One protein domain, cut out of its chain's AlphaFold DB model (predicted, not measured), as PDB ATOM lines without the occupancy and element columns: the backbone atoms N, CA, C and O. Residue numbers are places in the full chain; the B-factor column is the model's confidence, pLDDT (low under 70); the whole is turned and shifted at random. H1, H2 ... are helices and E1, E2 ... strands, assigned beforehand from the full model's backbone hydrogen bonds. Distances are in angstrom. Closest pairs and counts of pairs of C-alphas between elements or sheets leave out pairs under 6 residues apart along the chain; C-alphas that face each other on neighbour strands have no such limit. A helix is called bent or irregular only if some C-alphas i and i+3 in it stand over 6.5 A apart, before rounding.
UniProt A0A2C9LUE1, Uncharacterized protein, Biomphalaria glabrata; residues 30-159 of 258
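Overview. This is residues 30 to 159 of the 258 residues of an uncharacterized protein of Biomphalaria glabrata (UniProt A0A2C9LUE1). One strongly twisted, all-antiparallel sheet folds back on itself, the leaf E1 E2 facing the leaf E4 E3 with E5 as hinge. Short H3 and H4 sit on its opposite faces, and residues 39 to 44 stick out. The 130 printed residues include four named helices and five named strands, along the chain H1 E1 H2 E2 H3 E3 E4 E5 H4; the sheet order is E1 E2 E5 E4 E3, the class mixed. It is compact, with a radius of gyration of the C-alphas of 15.8 A and spans of 49 by 37 by 28 A.

Arrangement. H1, residues 37 to 40, is not on the sheet; it is irregular, only just, with C-alphas 37 and 40 6.7 A apart. E1, residues 49 to 61, bends by 67 degrees at residue 53. H2, residues 81 to 84, only grazes the sheet. E2, residues 92 to 101, is antiparallel to E1, with N 53 and O 99 2.8 A apart. H3, residues 102 to 105, has a height over the sheet of 5.4 A. E3, residues 112 to 118, E4, residues 128 to 139, and E5, residues 144 to 151, form a meander, each strand the antiparallel neighbour of the one before. Hairpin E3 and E4 has N 118 and O 128 at 2.9 A; hairpin E4 and E5 has N 136 and O 146 at 2.8 A. E5 is also antiparallel to E2, with N 96 and O 149 at 2.8 A. The folded sheet's leaves share 25 pairs of C-alphas within 11 A. H4, residues 154 to 159, has a height of 7.9 A on the face opposite H3; every O i to N i+4 pair in it is within hydrogen-bond range, while H1, H2 and H3 are too short for one.

Along the chain. E1 spans 32.8 A from C-alpha 49 at (471.771, 231.449, 868.151), E2 29.6 A, E3 18.5 A, E4 26.9 A and E5 22.8 A. H4 ends at C-alpha 159, (490.850, 217.763, 866.576).

Size, cuts and confidence. The farthest C-alphas, of Arg 43 and Gly 68, are 51.8 A apart. The printed part has no cut; E1 to H2 is the long link. Residues 34 to 47 and 107 to 113 have pLDDT under 70.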
ATOM      1  N   VAL A  30     476.135 227.567 869.185       93.62
ATOM      2  CA  VAL A  30     474.941 226.843 869.621       93.62
ATOM      3  C   VAL A  30     473.736 227.411 868.883       93.62
ATOM      4  O   VAL A  30     473.546 228.624 868.806       93.62
ATOM      5  N   LYS A  31     472.927 226.539 868.287       91.75
ATOM      6  CA  LYS A  31     471.655 226.909 867.661       91.75
ATOM      7  C   LYS A  31     470.533 226.225 868.415       91.75
ATOM      8  O   LYS A  31     470.383 225.019 868.263       91.75
ATOM      9  N   ALA A  32     469.750 226.970 869.175       86.62
ATOM     10  CA  ALA A  32     468.513 226.457 869.735       86.62
ATOM     11  C   ALA A  32     467.432 226.408 868.646       86.62
ATOM     12  O   ALA A  32     467.396 227.238 867.723       86.62
ATOM     13  N   LYS A  33     466.557 225.404 868.714       79.62
ATOM     14  CA  LYS A  33     465.367 225.383 867.868       79.62
ATOM     15  C   LYS A  33     464.395 226.446 868.350       79.62
ATOM     16  O   LYS A  33     464.231 226.670 869.540       79.62
ATOM     17  N   ALA A  34     463.769 227.122 867.395       67.25
ATOM     18  CA  ALA A  34     462.694 228.044 867.714       67.25
ATOM     19  C   ALA A  34     461.454 227.238 868.120       67.25
ATOM     20  O   ALA A  34     460.994 226.400 867.332       67.25
ATOM     21  N   ASP A  35     460.902 227.532 869.299       64.44
ATOM     22  CA  ASP A  35     459.605 227.013 869.723       64.44
ATOM     23  C   ASP A  35     458.544 227.398 868.674       64.44
ATOM     24  O   ASP A  35     458.403 228.556 868.259       64.44
ATOM     25  N   ARG A  36     457.800 226.400 868.186       59.16
ATOM     26  CA  ARG A  36     456.730 226.613 867.205       59.16
ATOM     27  C   ARG A  36     455.557 227.394 867.798       59.16
ATOM     28  O   ARG A  36     454.852 228.049 867.033       59.16
ATOM     29  N   THR A  37     455.357 227.364 869.115       58.62
ATOM     30  CA  THR A  37     454.250 228.043 869.803       58.62
ATOM     31  C   THR A  37     454.475 229.551 869.941       58.62
ATOM     32  O   THR A  37     453.516 230.323 869.878       58.62
ATOM     33  N   PHE A  38     455.734 230.004 869.982       53.84
ATOM     34  CA  PHE A  38     456.084 231.430 870.040       53.84
ATOM     35  C   PHE A  38     455.834 232.182 868.716       53.84
ATOM     36  O   PHE A  38     455.847 233.414 868.662       53.84
ATOM     37  N   ARG A  39     455.533 231.456 867.628       52.53
ATOM     38  CA  ARG A  39     455.274 232.022 866.291       52.53
ATOM     39  C   ARG A  39     454.033 232.915 866.206       52.53
ATOM     40  O   ARG A  39     453.893 233.628 865.218       52.53
ATOM     41  N   SER A  40     453.138 232.895 867.195       54.00
ATOM     42  CA  SER A  40     451.885 233.660 867.124       54.00
ATOM     43  C   SER A  40     452.010 235.127 867.555       54.00
ATOM     44  O   SER A  40     451.123 235.912 867.228       54.00
ATOM     45  N   ARG A  41     453.091 235.535 868.245       54.38
ATOM     46  CA  ARG A  41     453.202 236.898 868.814       54.38
ATOM     47  C   ARG A  41     454.309 237.786 868.240       54.38
ATOM     48  O   ARG A  41     454.225 238.998 868.397       54.38
ATOM     49  N   MET A  42     455.293 237.246 867.517       52.66
ATOM     50  CA  MET A  42     456.308 238.055 866.825       52.66
ATOM     51  C   MET A  42     456.594 237.513 865.421       52.66
ATOM     52  O   MET A  42     456.923 236.343 865.247       52.66
ATOM     53  N   ARG A  43     456.515 238.385 864.406       51.50
ATOM     54  CA  ARG A  43     456.720 238.083 862.970       51.50
ATOM     55  C   ARG A  43     458.163 237.696 862.581       51.50
ATOM     56  O   ARG A  43     458.491 237.695 861.399       51.50
ATOM     57  N   TYR A  44     459.026 237.341 863.532       51.97
ATOM     58  CA  TYR A  44     460.406 236.937 863.260       51.97
ATOM     59  C   TYR A  44     460.680 235.540 863.817       51.97
ATOM     60  O   TYR A  44     460.913 235.356 865.005       51.97
ATOM     61  N   THR A  45     460.715 234.546 862.929       49.72
ATOM     62  CA  THR A  45     461.169 233.175 863.203       49.72
ATOM     63  C   THR A  45     462.697 233.112 863.316       49.72
ATOM     64  O   THR A  45     463.349 232.360 862.585       49.72
ATOM     65  N   ARG A  46     463.314 233.950 864.155       61.28
ATOM     66  CA  ARG A  46     464.769 233.898 864.341       61.28
ATOM     67  C   ARG A  46     465.098 232.661 865.171       61.28
ATOM     68  O   ARG A  46     464.633 232.524 866.294       61.28
ATOM     69  N   MET A  47     465.870 231.740 864.593       65.50
ATOM     70  CA  MET A  47     466.542 230.709 865.384       65.50
ATOM     71  C   MET A  47     467.362 231.419 866.456       65.50
ATOM     72  O   MET A  47     468.143 232.313 866.124       65.50
ATOM     73  N   HIS A  48     467.193 231.023 867.713       81.69
ATOM     74  CA  HIS A  48     468.014 231.544 868.792       81.69
ATOM     75  C   HIS A  48     469.418 230.963 868.632       81.69
ATOM     76  O   HIS A  48     469.644 229.759 868.759       81.69
ATOM     77  N   THR A  49     470.361 231.813 868.249       88.25
ATOM     78  CA  THR A  49     471.771 231.449 868.151       88.25
ATOM     79  C   THR A  49     472.518 232.047 869.321       88.25
ATOM     80  O   THR A  49     472.317 233.215 869.635       88.25
ATOM     81  N   GLY A  50     473.408 231.266 869.912       90.88
ATOM     82  CA  GLY A  50     474.315 231.732 870.946       90.88
ATOM     83  C   GLY A  50     475.666 231.045 870.845       90.88
ATOM     84  O   GLY A  50     476.010 230.407 869.838       90.88
ATOM     85  N   CYS A  51     476.439 231.195 871.906       93.44
ATOM     86  CA  CYS A  51     477.785 230.668 872.021       93.44
ATOM     87  C   CYS A  51     477.839 229.634 873.134       93.44
ATOM     88  O   CYS A  51     477.077 229.694 874.090       93.44
ATOM     89  N   GLY A  52     478.777 228.713 873.019       94.44
ATOM     90  CA  GLY A  52     479.171 227.852 874.111       94.44
ATOM     91  C   GLY A  52     480.674 227.655 874.119       94.44
ATOM     92  O   GLY A  52     481.369 227.932 873.137       94.44
ATOM     93  N   ARG A  53     481.177 227.147 875.233       94.69
ATOM     94  CA  ARG A  53     482.566 226.750 875.410       94.69
ATOM     95  C   ARG A  53     482.627 225.243 875.514       94.69
ATOM     96  O   ARG A  53     481.870 224.630 876.262       94.69
ATOM     97  N   LEU A  54     483.538 224.638 874.765       95.81
ATOM     98  CA  LEU A  54     483.863 223.243 874.984       95.81
ATOM     99  C   LEU A  54     484.388 223.059 876.418       95.81
ATOM    100  O   LEU A  54     485.365 223.698 876.788       95.81
ATOM    101  N   TRP A  55     483.744 222.196 877.201       94.62
ATOM    102  CA  TRP A  55     484.082 221.948 878.604       94.62
ATOM    103  C   TRP A  55     484.863 220.651 878.796       94.62
ATOM    104  O   TRP A  55     485.889 220.631 879.462       94.62
ATOM    105  N   ASN A  56     484.384 219.554 878.206       95.50
ATOM    106  CA  ASN A  56     485.013 218.245 878.365       95.50
ATOM    107  C   ASN A  56     484.675 217.322 877.186       95.50
ATOM    108  O   ASN A  56     483.702 217.541 876.460       95.50
ATOM    109  N   MET A  57     485.458 216.262 877.005       97.25
ATOM    110  CA  MET A  57     485.183 215.185 876.067       97.25
ATOM    111  C   MET A  57     485.560 213.836 876.681       97.25
ATOM    112  O   MET A  57     486.694 213.625 877.094       97.25
ATOM    113  N   ILE A  58     484.622 212.891 876.667       97.94
ATOM    114  CA  ILE A  58     484.827 211.540 877.193       97.94
ATOM    115  C   ILE A  58     484.699 210.544 876.046       97.94
ATOM    116  O   ILE A  58     483.655 210.474 875.395       97.94
ATOM    117  N   LYS A  59     485.758 209.767 875.799       98.44
ATOM    118  CA  LYS A  59     485.736 208.642 874.857       98.44
ATOM    119  C   LYS A  59     485.205 207.394 875.552       98.44
ATOM    120  O   LYS A  59     485.646 207.086 876.656       98.44
ATOM    121  N   TYR A  60     484.355 206.655 874.856       98.62
ATOM    122  CA  TYR A  60     483.878 205.335 875.240       98.62
ATOM    123  C   TYR A  60     484.242 204.304 874.171       98.62
ATOM    124  O   TYR A  60     484.118 204.581 872.975       98.62
ATOM    125  N   THR A  61     484.648 203.120 874.620       98.56
ATOM    126  CA  THR A  61     484.812 201.906 873.813       98.56
ATOM    127  C   THR A  61     484.012 200.800 874.495       98.56
ATOM    128  O   THR A  61     484.225 200.537 875.676       98.56
ATOM    129  N   ASP A  62     483.041 200.213 873.794       98.31
ATOM    130  CA  ASP A  62     482.175 199.139 874.315       98.31
ATOM    131  C   ASP A  62     481.472 199.475 875.645       98.31
ATOM    132  O   ASP A  62     481.153 198.612 876.461       98.31
ATOM    133  N   GLY A  63     481.194 200.763 875.857       98.12
ATOM    134  CA  GLY A  63     480.511 201.263 877.051       98.12
ATOM    135  C   GLY A  63     481.405 201.551 878.240       98.12
ATOM    136  O   GLY A  63     480.884 201.871 879.303       98.12
ATOM    137  N   VAL A  64     482.721 201.506 878.065       98.38
ATOM    138  CA  VAL A  64     483.705 201.815 879.103       98.38
ATOM    139  C   VAL A  64     484.527 203.028 878.673       98.38
ATOM    140  O   VAL A  64     484.899 203.143 877.503       98.38
ATOM    141  N   ASN A  65     484.768 203.972 879.584       98.06
ATOM    142  CA  ASN A  65     485.605 205.137 879.296       98.06
ATOM    143  C   ASN A  65     487.107 204.825 879.431       98.06
ATOM    144  O   ASN A  65     487.511 203.722 879.793       98.06
ATOM    145  N   GLN A  66     487.950 205.825 879.169       95.38
ATOM    146  CA  GLN A  66     489.411 205.701 879.276       95.38
ATOM    147  C   GLN A  66     489.915 205.351 880.692       95.38
ATOM    148  O   GLN A  66     491.041 204.891 880.832       95.38
ATOM    149  N   LEU A  67     489.092 205.549 881.726       97.00
ATOM    150  CA  LEU A  67     489.398 205.234 883.125       97.00
ATOM    151  C   LEU A  67     488.851 203.863 883.560       97.00
ATOM    152  O   LEU A  67     488.842 203.558 884.749       97.00
ATOM    153  N   GLY A  68     488.331 203.049 882.635       97.81
ATOM    154  CA  GLY A  68     487.725 201.758 882.971       97.81
ATOM    155  C   GLY A  68     486.324 201.863 883.589       97.81
ATOM    156  O   GLY A  68     485.766 200.858 884.023       97.81
ATOM    157  N   GLN A  69     485.728 203.057 883.633       97.88
ATOM    158  CA  GLN A  69     484.415 203.265 884.240       97.88
ATOM    159  C   GLN A  69     483.303 203.004 883.214       97.88
ATOM    160  O   GLN A  69     483.384 203.500 882.083       97.88
ATOM    161  N   PRO A  70     482.234 202.279 883.590       98.06
ATOM    162  CA  PRO A  70     481.104 202.064 882.702       98.06
ATOM    163  C   PRO A  70     480.359 203.378 882.436       98.06
ATOM    164  O   PRO A  70     480.257 204.263 883.290       98.06
ATOM    165  N   HIS A  71     479.790 203.504 881.241       97.94
ATOM    166  CA  HIS A  71     478.891 204.594 880.893       97.94
ATOM    167  C   HIS A  71     477.690 204.602 881.854       97.94
ATOM    168  O   HIS A  71     477.044 203.573 882.036       97.94
ATOM    169  N   ARG A  72     477.328 205.765 882.419       95.06
ATOM    170  CA  ARG A  72     476.274 205.881 883.457       95.06
ATOM    171  C   ARG A  72     474.919 205.283 883.054       95.06
ATOM    172  O   ARG A  72     474.204 204.760 883.893       95.06
ATOM    173  N   GLY A  73     474.569 205.359 881.771       94.62
ATOM    174  CA  GLY A  73     473.355 204.752 881.202       94.62
ATOM    175  C   GLY A  73     473.537 203.342 880.625       94.62
ATOM    176  O   GLY A  73     472.735 202.942 879.787       94.62
ATOM    177  N   SER A  74     474.628 202.644 880.958       96.38
ATOM    178  CA  SER A  74     474.955 201.290 880.476       96.38
ATOM    179  C   SER A  74     474.929 201.136 878.948       96.38
ATOM    180  O   SER A  74     474.609 200.073 878.413       96.38
ATOM    181  N   LEU A  75     475.242 202.212 878.220       97.19
ATOM    182  CA  LEU A  75     475.305 202.196 876.763       97.19
ATOM    183  C   LEU A  75     476.563 201.459 876.329       97.19
ATOM    184  O   LEU A  75     477.646 201.820 876.768       97.19
ATOM    185  N   LYS A  76     476.417 200.478 875.435       97.94
ATOM    186  CA  LYS A  76     477.544 199.753 874.825       97.94
ATOM    187  C   LYS A  76     477.922 200.270 873.439       97.94
ATOM    188  O   LYS A  76     478.979 199.927 872.927       97.94
ATOM    189  N   THR A  77     477.060 201.085 872.833       98.44
ATOM    190  CA  THR A  77     477.243 201.622 871.484       98.44
ATOM    191  C   THR A  77     476.773 203.074 871.401       98.44
ATOM    192  O   THR A  77     476.001 203.562 872.234       98.44
ATOM    193  N   CYS A  78     477.248 203.780 870.379       98.00
ATOM    194  CA  CYS A  78     476.952 205.182 870.136       98.00
ATOM    195  C   CYS A  78     475.451 205.433 869.928       98.00
ATOM    196  O   CYS A  78     474.796 204.754 869.137       98.00
ATOM    197  N   ARG A  79     474.923 206.491 870.554       96.12
ATOM    198  CA  ARG A  79     473.524 206.937 870.399       96.12
ATOM    199  C   ARG A  79     473.334 208.172 869.519       96.12
ATOM    200  O   ARG A  79     472.202 208.653 869.429       96.12
ATOM    201  N   CYS A  80     474.399 208.637 868.851       95.75
ATOM    202  CA  CYS A  80     474.301 209.756 867.914       95.75
ATOM    203  C   CYS A  80     473.256 209.469 866.825       95.75
ATOM    204  O   CYS A  80     472.972 208.305 866.530       95.75
ATOM    205  N   PHE A  81     472.729 210.517 866.183       91.75
ATOM    206  CA  PHE A  81     471.649 210.402 865.193       91.75
ATOM    207  C   PHE A  81     471.881 209.296 864.149       91.75
ATOM    208  O   PHE A  81     470.979 208.521 863.864       91.75
ATOM    209  N   ARG A  82     473.109 209.158 863.630       94.75
ATOM    210  CA  ARG A  82     473.444 208.113 862.647       94.75
ATOM    211  C   ARG A  82     473.441 206.705 863.240       94.75
ATOM    212  O   ARG A  82     472.941 205.786 862.610       94.75
ATOM    213  N   CYS A  83     474.013 206.523 864.429       97.06
ATOM    214  CA  CYS A  83     474.124 205.200 865.044       97.06
ATOM    215  C   CYS A  83     472.808 204.714 865.648       97.06
ATOM    216  O   CYS A  83     472.582 203.512 865.678       97.06
ATOM    217  N   ARG A  84     471.921 205.620 866.079       95.19
ATOM    218  CA  ARG A  84     470.617 205.258 866.655       95.19
ATOM    219  C   ARG A  84     469.733 204.455 865.697       95.19
ATOM    220  O   ARG A  84     468.957 203.634 866.169       95.19
ATOM    221  N   TYR A  85     469.856 204.706 864.395       95.44
ATOM    222  CA  TYR A  85     469.070 204.055 863.340       95.44
ATOM    223  C   TYR A  85     469.907 203.114 862.462       95.44
ATOM    224  O   TYR A  85     469.456 202.709 861.398       95.44
ATOM    225  N   SER A  86     471.144 202.814 862.864       97.00
ATOM    226  CA  SER A  86     472.028 201.904 862.133       97.00
ATOM    227  C   SER A  86     471.934 200.504 862.726       97.00
ATOM    228  O   SER A  86     472.020 200.362 863.944       97.00
ATOM    229  N   ASP A  87     471.896 199.474 861.880       98.12
ATOM    230  CA  ASP A  87     472.050 198.071 862.306       98.12
ATOM    231  C   ASP A  87     473.466 197.769 862.825       98.12
ATOM    232  O   ASP A  87     473.713 196.761 863.485       98.12
ATOM    233  N   LYS A  88     474.420 198.658 862.524       98.06
ATOM    234  CA  LYS A  88     475.818 198.596 862.964       98.06
ATOM    235  C   LYS A  88     476.171 199.887 863.706       98.06
ATOM    236  O   LYS A  88     476.844 200.759 863.140       98.06
ATOM    237  N   PRO A  89     475.652 200.100 864.926       98.06
ATOM    238  CA  PRO A  89     476.017 201.264 865.721       98.06
ATOM    239  C   PRO A  89     477.503 201.186 866.103       98.06
ATOM    240  O   PRO A  89     478.056 200.107 866.296       98.06
ATOM    241  N   SER A  90     478.180 202.333 866.195       98.19
ATOM    242  CA  SER A  90     479.612 202.337 866.506       98.19
ATOM    243  C   SER A  90     479.865 201.960 867.965       98.19
ATOM    244  O   SER A  90     479.215 202.493 868.864       98.19
ATOM    245  N   HIS A  91     480.848 201.094 868.194       98.56
ATOM    246  CA  HIS A  91     481.330 200.712 869.522       98.56
ATOM    247  C   HIS A  91     482.316 201.724 870.117       98.56
ATOM    248  O   HIS A  91     482.630 201.647 871.300       98.56
ATOM    249  N   ILE A  92     482.779 202.691 869.318       98.50
ATOM    250  CA  ILE A  92     483.649 203.781 869.763       98.50
ATOM    251  C   ILE A  92     482.912 205.099 869.557       98.50
ATOM    252  O   ILE A  92     482.503 205.441 868.445       98.50
ATOM    253  N   TRP A  93     482.738 205.867 870.626       98.50
ATOM    254  CA  TRP A  93     482.084 207.169 870.547       98.50
ATOM    255  C   TRP A  93     482.612 208.143 871.584       98.50
ATOM    256  O   TRP A  93     483.383 207.788 872.471       98.50
ATOM    257  N   TRP A  94     482.178 209.389 871.448       98.44
ATOM    258  CA  TRP A  94     482.525 210.474 872.341       98.44
ATOM    259  C   TRP A  94     481.265 211.182 872.815       98.44
ATOM    260  O   TRP A  94     480.348 211.450 872.028       98.44
ATOM    261  N   GLU A  95     481.249 211.496 874.102       98.06
ATOM    262  CA  GLU A  95     480.360 212.492 874.679       98.06
ATOM    263  C   GLU A  95     481.141 213.795 874.829       98.06
ATOM    264  O   GLU A  95     482.181 213.834 875.485       98.06
ATOM    265  N   ILE A  96     480.655 214.850 874.185       98.12
ATOM    266  CA  ILE A  96     481.257 216.180 874.195       98.12
ATOM    267  C   ILE A  96     480.354 217.096 875.013       98.12
ATOM    268  O   ILE A  96     479.170 217.240 874.707       98.12
ATOM    269  N   TYR A  97     480.921 217.728 876.027       97.19
ATOM    270  CA  TYR A  97     480.222 218.616 876.941       97.19
ATOM    271  C   TYR A  97     480.511 220.065 876.554       97.19
ATOM    272  O   TYR A  97     481.673 220.450 876.412       97.19
ATOM    273  N   VAL A  98     479.459 220.849 876.331       96.81
ATOM    274  CA  VAL A  98     479.532 222.256 875.923       96.81
ATOM    275  C   VAL A  98     478.759 223.084 876.931       96.81
ATOM    276  O   VAL A  98     477.562 222.887 877.111       96.81
ATOM    277  N   GLU A  99     479.436 224.025 877.558       95.31
ATOM    278  CA  GLU A  99     478.842 224.953 878.506       95.31
ATOM    279  C   GLU A  99     478.297 226.180 877.760       95.31
ATOM    280  O   GLU A  99     478.965 226.719 876.880       95.31
ATOM    281  N   THR A 100     477.076 226.606 878.060       93.94
ATOM    282  CA  THR A 100     476.365 227.718 877.403       93.94
ATOM    283  C   THR A 100     475.463 228.425 878.411       93.94
ATOM    284  O   THR A 100     475.239 227.904 879.498       93.94
ATOM    285  N   ALA A 101     474.898 229.577 878.056       91.19
ATOM    286  CA  ALA A 101     473.939 230.251 878.920       91.19
ATOM    287  C   ALA A 101     472.626 229.448 879.037       91.19
ATOM    288  O   ALA A 101     472.124 228.907 878.046       91.19
ATOM    289  N   ALA A 102     472.055 229.377 880.242       89.50
ATOM    290  CA  ALA A 102     470.849 228.605 880.537       89.50
ATOM    291  C   ALA A 102     469.627 229.113 879.775       89.50
ATOM    292  O   ALA A 102     468.852 228.311 879.256       89.50
ATOM    293  N   ASN A 103     469.487 230.430 879.636       83.94
ATOM    294  CA  ASN A 103     468.445 231.046 878.815       83.94
ATOM    295  C   ASN A 103     468.449 230.575 877.346       83.94
ATOM    296  O   ASN A 103     467.403 230.592 876.713       83.94
ATOM    297  N   LEU A 104     469.581 230.105 876.807       83.44
ATOM    298  CA  LEU A 104     469.638 229.535 875.457       83.44
ATOM    299  C   LEU A 104     469.049 228.115 875.390       83.44
ATOM    300  O   LEU A 104     468.648 227.666 874.321       83.44
ATOM    301  N   ALA A 105     469.018 227.400 876.518       80.88
ATOM    302  CA  ALA A 105     468.603 226.000 876.607       80.88
ATOM    303  C   ALA A 105     467.232 225.790 877.275       80.88
ATOM    304  O   ALA A 105     466.638 224.729 877.108       80.88
ATOM    305  N   LEU A 106     466.751 226.761 878.056       71.38
ATOM    306  CA  LEU A 106     465.542 226.642 878.878       71.38
ATOM    307  C   LEU A 106     464.234 226.959 878.142       71.38
ATOM    308  O   LEU A 106     463.173 226.590 878.643       71.38
ATOM    309  N   ASP A 107     464.298 227.607 876.980       64.81
ATOM    310  CA  ASP A 107     463.098 228.007 876.231       64.81
ATOM    311  C   ASP A 107     462.400 226.832 875.527       64.81
ATOM    312  O   ASP A 107     461.253 226.967 875.106       64.81
ATOM    313  N   ASP A 108     463.046 225.666 875.434       57.88
ATOM    314  CA  ASP A 108     462.470 224.498 874.775       57.88
ATOM    315  C   ASP A 108     461.969 223.471 875.803       57.88
ATOM    316  O   ASP A 108     462.739 222.759 876.455       57.88
ATOM    317  N   LYS A 109     460.640 223.392 875.964       61.78
ATOM    318  CA  LYS A 109     459.996 222.299 876.717       61.78
ATOM    319  C   LYS A 109     460.311 220.943 876.084       61.78
ATOM    320  O   LYS A 109     460.331 219.933 876.795       61.78
ATOM    321  N   ASP A 110     460.605 220.920 874.784       59.00
ATOM    322  CA  ASP A 110     461.154 219.753 874.128       59.00
ATOM    323  C   ASP A 110     462.662 219.716 874.395       59.00
ATOM    324  O   ASP A 110     463.458 220.451 873.822       59.00
ATOM    325  N   LYS A 111     463.084 218.781 875.256       57.22
ATOM    326  CA  LYS A 111     464.490 218.503 875.642       57.22
ATOM    327  C   LYS A 111     465.438 218.192 874.468       57.22
ATOM    328  O   LYS A 111     466.598 217.838 874.679       57.22
ATOM    329  N   ASN A 112     464.931 218.262 873.246       57.78
ATOM    330  CA  ASN A 112     465.530 217.812 872.019       57.78
ATOM    331  C   ASN A 112     465.407 218.914 870.967       57.78
ATOM    332  O   ASN A 112     464.429 218.978 870.225       57.78
ATOM    333  N   LEU A 113     466.502 219.660 870.811       61.66
ATOM    334  CA  LEU A 113     467.346 219.656 869.605       61.66
ATOM    335  C   LEU A 113     467.927 221.052 869.384       61.66
ATOM    336  O   LEU A 113     467.559 221.759 868.447       61.66
ATOM    337  N   SER A 114     468.900 221.403 870.221       79.06
ATOM    338  CA  SER A 114     469.912 222.364 869.799       79.06
ATOM    339  C   SER A 114     470.869 221.696 868.803       79.06
ATOM    340  O   SER A 114     471.083 220.489 868.848       79.06
ATOM    341  N   THR A 115     471.464 222.464 867.899       92.44
ATOM    342  CA  THR A 115     472.584 222.013 867.064       92.44
ATOM    343  C   THR A 115     473.852 222.696 867.561       92.44
ATOM    344  O   THR A 115     473.904 223.926 867.634       92.44
ATOM    345  N   CYS A 116     474.897 221.918 867.829       95.62
ATOM    346  CA  CYS A 116     476.232 222.445 868.103       95.62
ATOM    347  C   CYS A 116     477.062 222.428 866.818       95.62
ATOM    348  O   CYS A 116     477.181 221.402 866.140       95.62
ATOM    349  N   VAL A 117     477.639 223.579 866.471       96.56
ATOM    350  CA  VAL A 117     478.505 223.739 865.300       96.56
ATOM    351  C   VAL A 117     479.918 224.076 865.768       96.56
ATOM    352  O   VAL A 117     480.201 225.192 866.203       96.56
ATOM    353  N   PHE A 118     480.810 223.099 865.648       97.44
ATOM    354  CA  PHE A 118     482.213 223.201 866.038       97.44
ATOM    355  C   PHE A 118     483.055 223.790 864.903       97.44
ATOM    356  O   PHE A 118     482.828 223.482 863.728       97.44
ATOM    357  N   PHE A 119     484.051 224.601 865.271       96.50
ATOM    358  CA  PHE A 119     485.025 225.240 864.369       96.50
ATOM    359  C   PHE A 119     484.421 226.140 863.282       96.50
ATOM    360  O   PHE A 119     485.064 226.415 862.275       96.50
ATOM    361  N   TYR A 120     483.197 226.632 863.479       95.12
ATOM    362  CA  TYR A 120     482.593 227.589 862.558       95.12
ATOM    363  C   TYR A 120     483.329 228.926 862.648       95.12
ATOM    364  O   TYR A 120     483.225 229.592 863.661       95.12
ATOM    365  N   ASN A 121     484.063 229.336 861.618       93.00
ATOM    366  CA  ASN A 121     484.702 230.657 861.566       93.00
ATOM    367  C   ASN A 121     483.969 231.589 860.596       93.00
ATOM    368  O   ASN A 121     483.819 232.772 860.882       93.00
ATOM    369  N   SER A 122     483.481 231.034 859.486       92.25
ATOM    370  CA  SER A 122     482.702 231.693 858.432       92.25
ATOM    371  C   SER A 122     481.796 230.676 857.715       92.25
ATOM    372  O   SER A 122     481.868 229.471 857.985       92.25
ATOM    373  N   SER A 123     480.943 231.129 856.787       91.31
ATOM    374  CA  SER A 123     480.105 230.264 855.932       91.31
ATOM    375  C   SER A 123     480.889 229.118 855.291       91.31
ATOM    376  O   SER A 123     480.436 227.969 855.369       91.31
ATOM    377  N   ASP A 124     482.077 229.434 854.777       92.12
ATOM    378  CA  ASP A 124     482.906 228.551 853.945       92.12
ATOM    379  C   ASP A 124     483.932 227.751 854.757       92.12
ATOM    380  O   ASP A 124     484.620 226.878 854.233       92.12
ATOM    381  N   SER A 125     484.037 228.026 856.060       90.50
ATOM    382  CA  SER A 125     484.973 227.315 856.928       90.50
ATOM    383  C   SER A 125     484.569 225.844 857.138       90.50
ATOM    384  O   SER A 125     483.376 225.549 857.317       90.50
ATOM    385  N   PRO A 126     485.545 224.913 857.184       91.25
ATOM    386  CA  PRO A 126     485.296 223.545 857.613       91.25
ATOM    387  C   PRO A 126     484.682 223.527 859.014       91.25
ATOM    388  O   PRO A 126     485.235 224.101 859.950       91.25
ATOM    389  N   LYS A 127     483.549 222.842 859.165       95.38
ATOM    390  CA  LYS A 127     482.784 222.797 860.415       95.38
ATOM    391  C   LYS A 127     482.233 221.405 860.669       95.38
ATOM    392  O   LYS A 127     481.894 220.685 859.730       95.38
ATOM    393  N   PHE A 128     482.094 221.047 861.941       96.88
ATOM    394  CA  PHE A 128     481.373 219.837 862.325       96.88
ATOM    395  C   PHE A 128     480.043 220.221 862.939       96.88
ATOM    396  O   PHE A 128     479.983 220.967 863.912       96.88
ATOM    397  N   VAL A 129     478.981 219.678 862.360       95.88
ATOM    398  CA  VAL A 129     477.627 219.798 862.886       95.88
ATOM    399  C   VAL A 129     477.313 218.539 863.692       95.88
ATOM    400  O   VAL A 129     477.538 217.414 863.211       95.88
ATOM    401  N   VAL A 130     476.844 218.740 864.924       95.31
ATOM    402  CA  VAL A 130     476.330 217.697 865.813       95.31
ATOM    403  C   VAL A 130     474.901 218.064 866.198       95.31
ATOM    404  O   VAL A 130     474.677 219.061 866.881       95.31
ATOM    405  N   ASP A 131     473.953 217.261 865.721       90.81
ATOM    406  CA  ASP A 131     472.514 217.501 865.892       90.81
ATOM    407  C   ASP A 131     471.911 216.737 867.079       90.81
ATOM    408  O   ASP A 131     470.814 217.058 867.516       90.81
ATOM    409  N   ASP A 132     472.610 215.735 867.621       89.56
ATOM    410  CA  ASP A 132     472.173 214.991 868.812       89.56
ATOM    411  C   ASP A 132     472.716 215.678 870.072       89.56
ATOM    412  O   ASP A 132     473.716 215.245 870.656       89.56
ATOM    413  N   VAL A 133     472.095 216.810 870.416       92.56
ATOM    414  CA  VAL A 133     472.418 217.622 871.595       92.56
ATOM    415  C   VAL A 133     471.285 217.533 872.607       92.56
ATOM    416  O   VAL A 133     470.136 217.852 872.301       92.56
ATOM    417  N   THR A 134     471.632 217.142 873.828       92.38
ATOM    418  CA  THR A 134     470.715 217.051 874.970       92.38
ATOM    419  C   THR A 134     471.183 217.963 876.093       92.38
ATOM    420  O   THR A 134     472.388 218.096 876.307       92.38
ATOM    421  N   VAL A 135     470.257 218.533 876.860       92.69
ATOM    422  CA  VAL A 135     470.598 219.239 878.104       92.69
ATOM    423  C   VAL A 135     471.060 218.221 879.149       92.69
ATOM    424  O   VAL A 135     470.329 217.286 879.475       92.69
ATOM    425  N   HIS A 136     472.283 218.383 879.650       93.12
ATOM    426  CA  HIS A 136     472.874 217.535 880.686       93.12
ATOM    427  C   HIS A 136     472.561 218.044 882.095       93.12
ATOM    428  O   HIS A 136     472.223 217.250 882.967       93.12
ATOM    429  N   GLY A 137     472.651 219.358 882.299       91.94
ATOM    430  CA  GLY A 137     472.400 220.014 883.579       91.94
ATOM    431  C   GLY A 137     472.189 221.511 883.388       91.94
ATOM    432  O   GLY A 137     472.676 222.082 882.413       91.94
ATOM    433  N   VAL A 138     471.438 222.133 884.295       91.31
ATOM    434  CA  VAL A 138     471.172 223.576 884.286       91.31
ATOM    435  C   VAL A 138     471.393 224.129 885.686       91.31
ATOM    436  O   VAL A 138     470.795 223.627 886.636       91.31
ATOM    437  N   HIS A 139     472.196 225.183 885.782       89.88
ATOM    438  CA  HIS A 139     472.459 225.949 886.996       89.88
ATOM    439  C   HIS A 139     471.840 227.336 886.810       89.88
ATOM    440  O   HIS A 139     472.360 228.186 886.085       89.88
ATOM    441  N   ARG A 140     470.632 227.525 887.350       86.69
ATOM    442  CA  ARG A 140     469.824 228.736 887.112       86.69
ATOM    443  C   ARG A 140     470.352 229.951 887.864       86.69
ATOM    444  O   ARG A 140     470.244 231.055 887.349       86.69
ATOM    445  N   ASP A 141     470.902 229.707 889.042       82.75
ATOM    446  CA  ASP A 141     471.599 230.644 889.918       82.75
ATOM    447  C   ASP A 141     472.689 231.416 889.167       82.75
ATOM    448  O   ASP A 141     472.698 232.639 889.181       82.75
ATOM    449  N   ILE A 142     473.509 230.712 888.389       82.62
ATOM    450  CA  ILE A 142     474.597 231.314 887.602       82.62
ATOM    451  C   ILE A 142     474.276 231.434 886.101       82.62
ATOM    452  O   ILE A 142     475.150 231.743 885.291       82.62
ATOM    453  N   ASN A 143     473.014 231.199 885.712       87.38
ATOM    454  CA  ASN A 143     472.519 231.173 884.327       87.38
ATOM    455  C   ASN A 143     473.405 230.349 883.368       87.38
ATOM    456  O   ASN A 143     473.568 230.708 882.201       87.38
ATOM    457  N   THR A 144     473.919 229.202 883.819       90.31
ATOM    458  CA  THR A 144     474.718 228.288 882.991       90.31
ATOM    459  C   THR A 144     473.973 226.984 882.700       90.31
ATOM    460  O   THR A 144     473.113 226.511 883.448       90.31
ATOM    461  N   CYS A 145     474.266 226.385 881.554       92.75
ATOM    462  CA  CYS A 145     473.722 225.112 881.113       92.75
ATOM    463  C   CYS A 145     474.822 224.279 880.471       92.75
ATOM    464  O   CYS A 145     475.583 224.750 879.627       92.75
ATOM    465  N   MET A 146     474.863 223.006 880.845       95.19
ATOM    466  CA  MET A 146     475.728 222.021 880.231       95.19
ATOM    467  C   MET A 146     474.947 221.270 879.156       95.19
ATOM    468  O   MET A 146     473.982 220.558 879.443       95.19
ATOM    469  N   LEU A 147     475.387 221.384 877.912       95.12
ATOM    470  CA  LEU A 147     474.913 220.594 876.787       95.12
ATOM    471  C   LEU A 147     475.796 219.363 876.619       95.12
ATOM    472  O   LEU A 147     477.017 219.438 876.719       95.12
ATOM    473  N   LYS A 148     475.183 218.231 876.287       96.19
ATOM    474  CA  LYS A 148     475.875 217.000 875.917       96.19
ATOM    475  C   LYS A 148     475.614 216.676 874.457       96.19
ATOM    476  O   LYS A 148     474.466 216.512 874.052       96.19
ATOM    477  N   CYS A 149     476.686 216.556 873.687       96.38
ATOM    478  CA  CYS A 149     476.684 216.216 872.272       96.38
ATOM    479  C   CYS A 149     477.263 214.807 872.091       96.38
ATOM    480  O   CYS A 149     478.378 214.541 872.538       96.38
ATOM    481  N   THR A 150     476.558 213.917 871.391       96.69
ATOM    482  CA  THR A 150     477.052 212.550 871.131       96.69
ATOM    483  C   THR A 150     477.556 212.414 869.696       96.69
ATOM    484  O   THR A 150     476.858 212.768 868.744       96.69
ATOM    485  N   THR A 151     478.754 211.856 869.497       97.56
ATOM    486  CA  THR A 151     479.331 211.649 868.156       97.56
ATOM    487  C   THR A 151     480.172 210.377 868.072       97.56
ATOM    488  O   THR A 151     480.806 209.979 869.040       97.56
ATOM    489  N   CYS A 152     480.226 209.760 866.892       98.06
ATOM    490  CA  CYS A 152     481.166 208.682 866.551       98.06
ATOM    491  C   CYS A 152     482.141 209.106 865.432       98.06
ATOM    492  O   CYS A 152     482.632 208.272 864.676       98.06
ATOM    493  N   LYS A 153     482.365 210.418 865.248       97.81
ATOM    494  CA  LYS A 153     483.244 210.972 864.203       97.81
ATOM    495  C   LYS A 153     484.675 211.155 864.754       97.81
ATOM    496  O   LYS A 153     484.902 212.171 865.414       97.81
ATOM    497  N   PRO A 154     485.647 210.272 864.444       97.94
ATOM    498  CA  PRO A 154     486.994 210.334 865.030       97.94
ATOM    499  C   PRO A 154     487.717 211.651 864.730       97.94
ATOM    500  O   PRO A 154     488.238 212.277 865.642       97.94
ATOM    501  N   ARG A 155     487.611 212.166 863.497       98.12
ATOM    502  CA  ARG A 155     488.237 213.443 863.098       98.12
ATOM    503  C   ARG A 155     487.813 214.647 863.947       98.12
ATOM    504  O   ARG A 155     488.595 215.573 864.124       98.12
ATOM    505  N   LEU A 156     486.565 214.673 864.428       97.75
ATOM    506  CA  LEU A 156     486.105 215.734 865.329       97.75
ATOM    507  C   LEU A 156     486.778 215.584 866.698       97.75
ATOM    508  O   LEU A 156     487.301 216.560 867.224       97.75
ATOM    509  N   ALA A 157     486.779 214.365 867.240       97.81
ATOM    510  CA  ALA A 157     487.348 214.075 868.548       97.81
ATOM    511  C   ALA A 157     488.865 214.310 868.593       97.81
ATOM    512  O   ALA A 157     489.344 215.004 869.480       97.81
ATOM    513  N   GLU A 158     489.607 213.822 867.598       97.94
ATOM    514  CA  GLU A 158     491.055 214.034 867.470       97.94
ATOM    515  C   GLU A 158     491.401 215.526 867.428       97.94
ATOM    516  O   GLU A 158     492.304 215.984 868.125       97.94
ATOM    517  N   LYS A 159     490.644 216.314 866.653       97.94
ATOM    518  CA  LYS A 159     490.850 217.763 866.576       97.94
ATOM    519  C   LYS A 159     490.558 218.454 867.911       97.94
ATOM    520  O   LYS A 159     491.295 219.356 868.294       97.94
TER     521      LYS A 159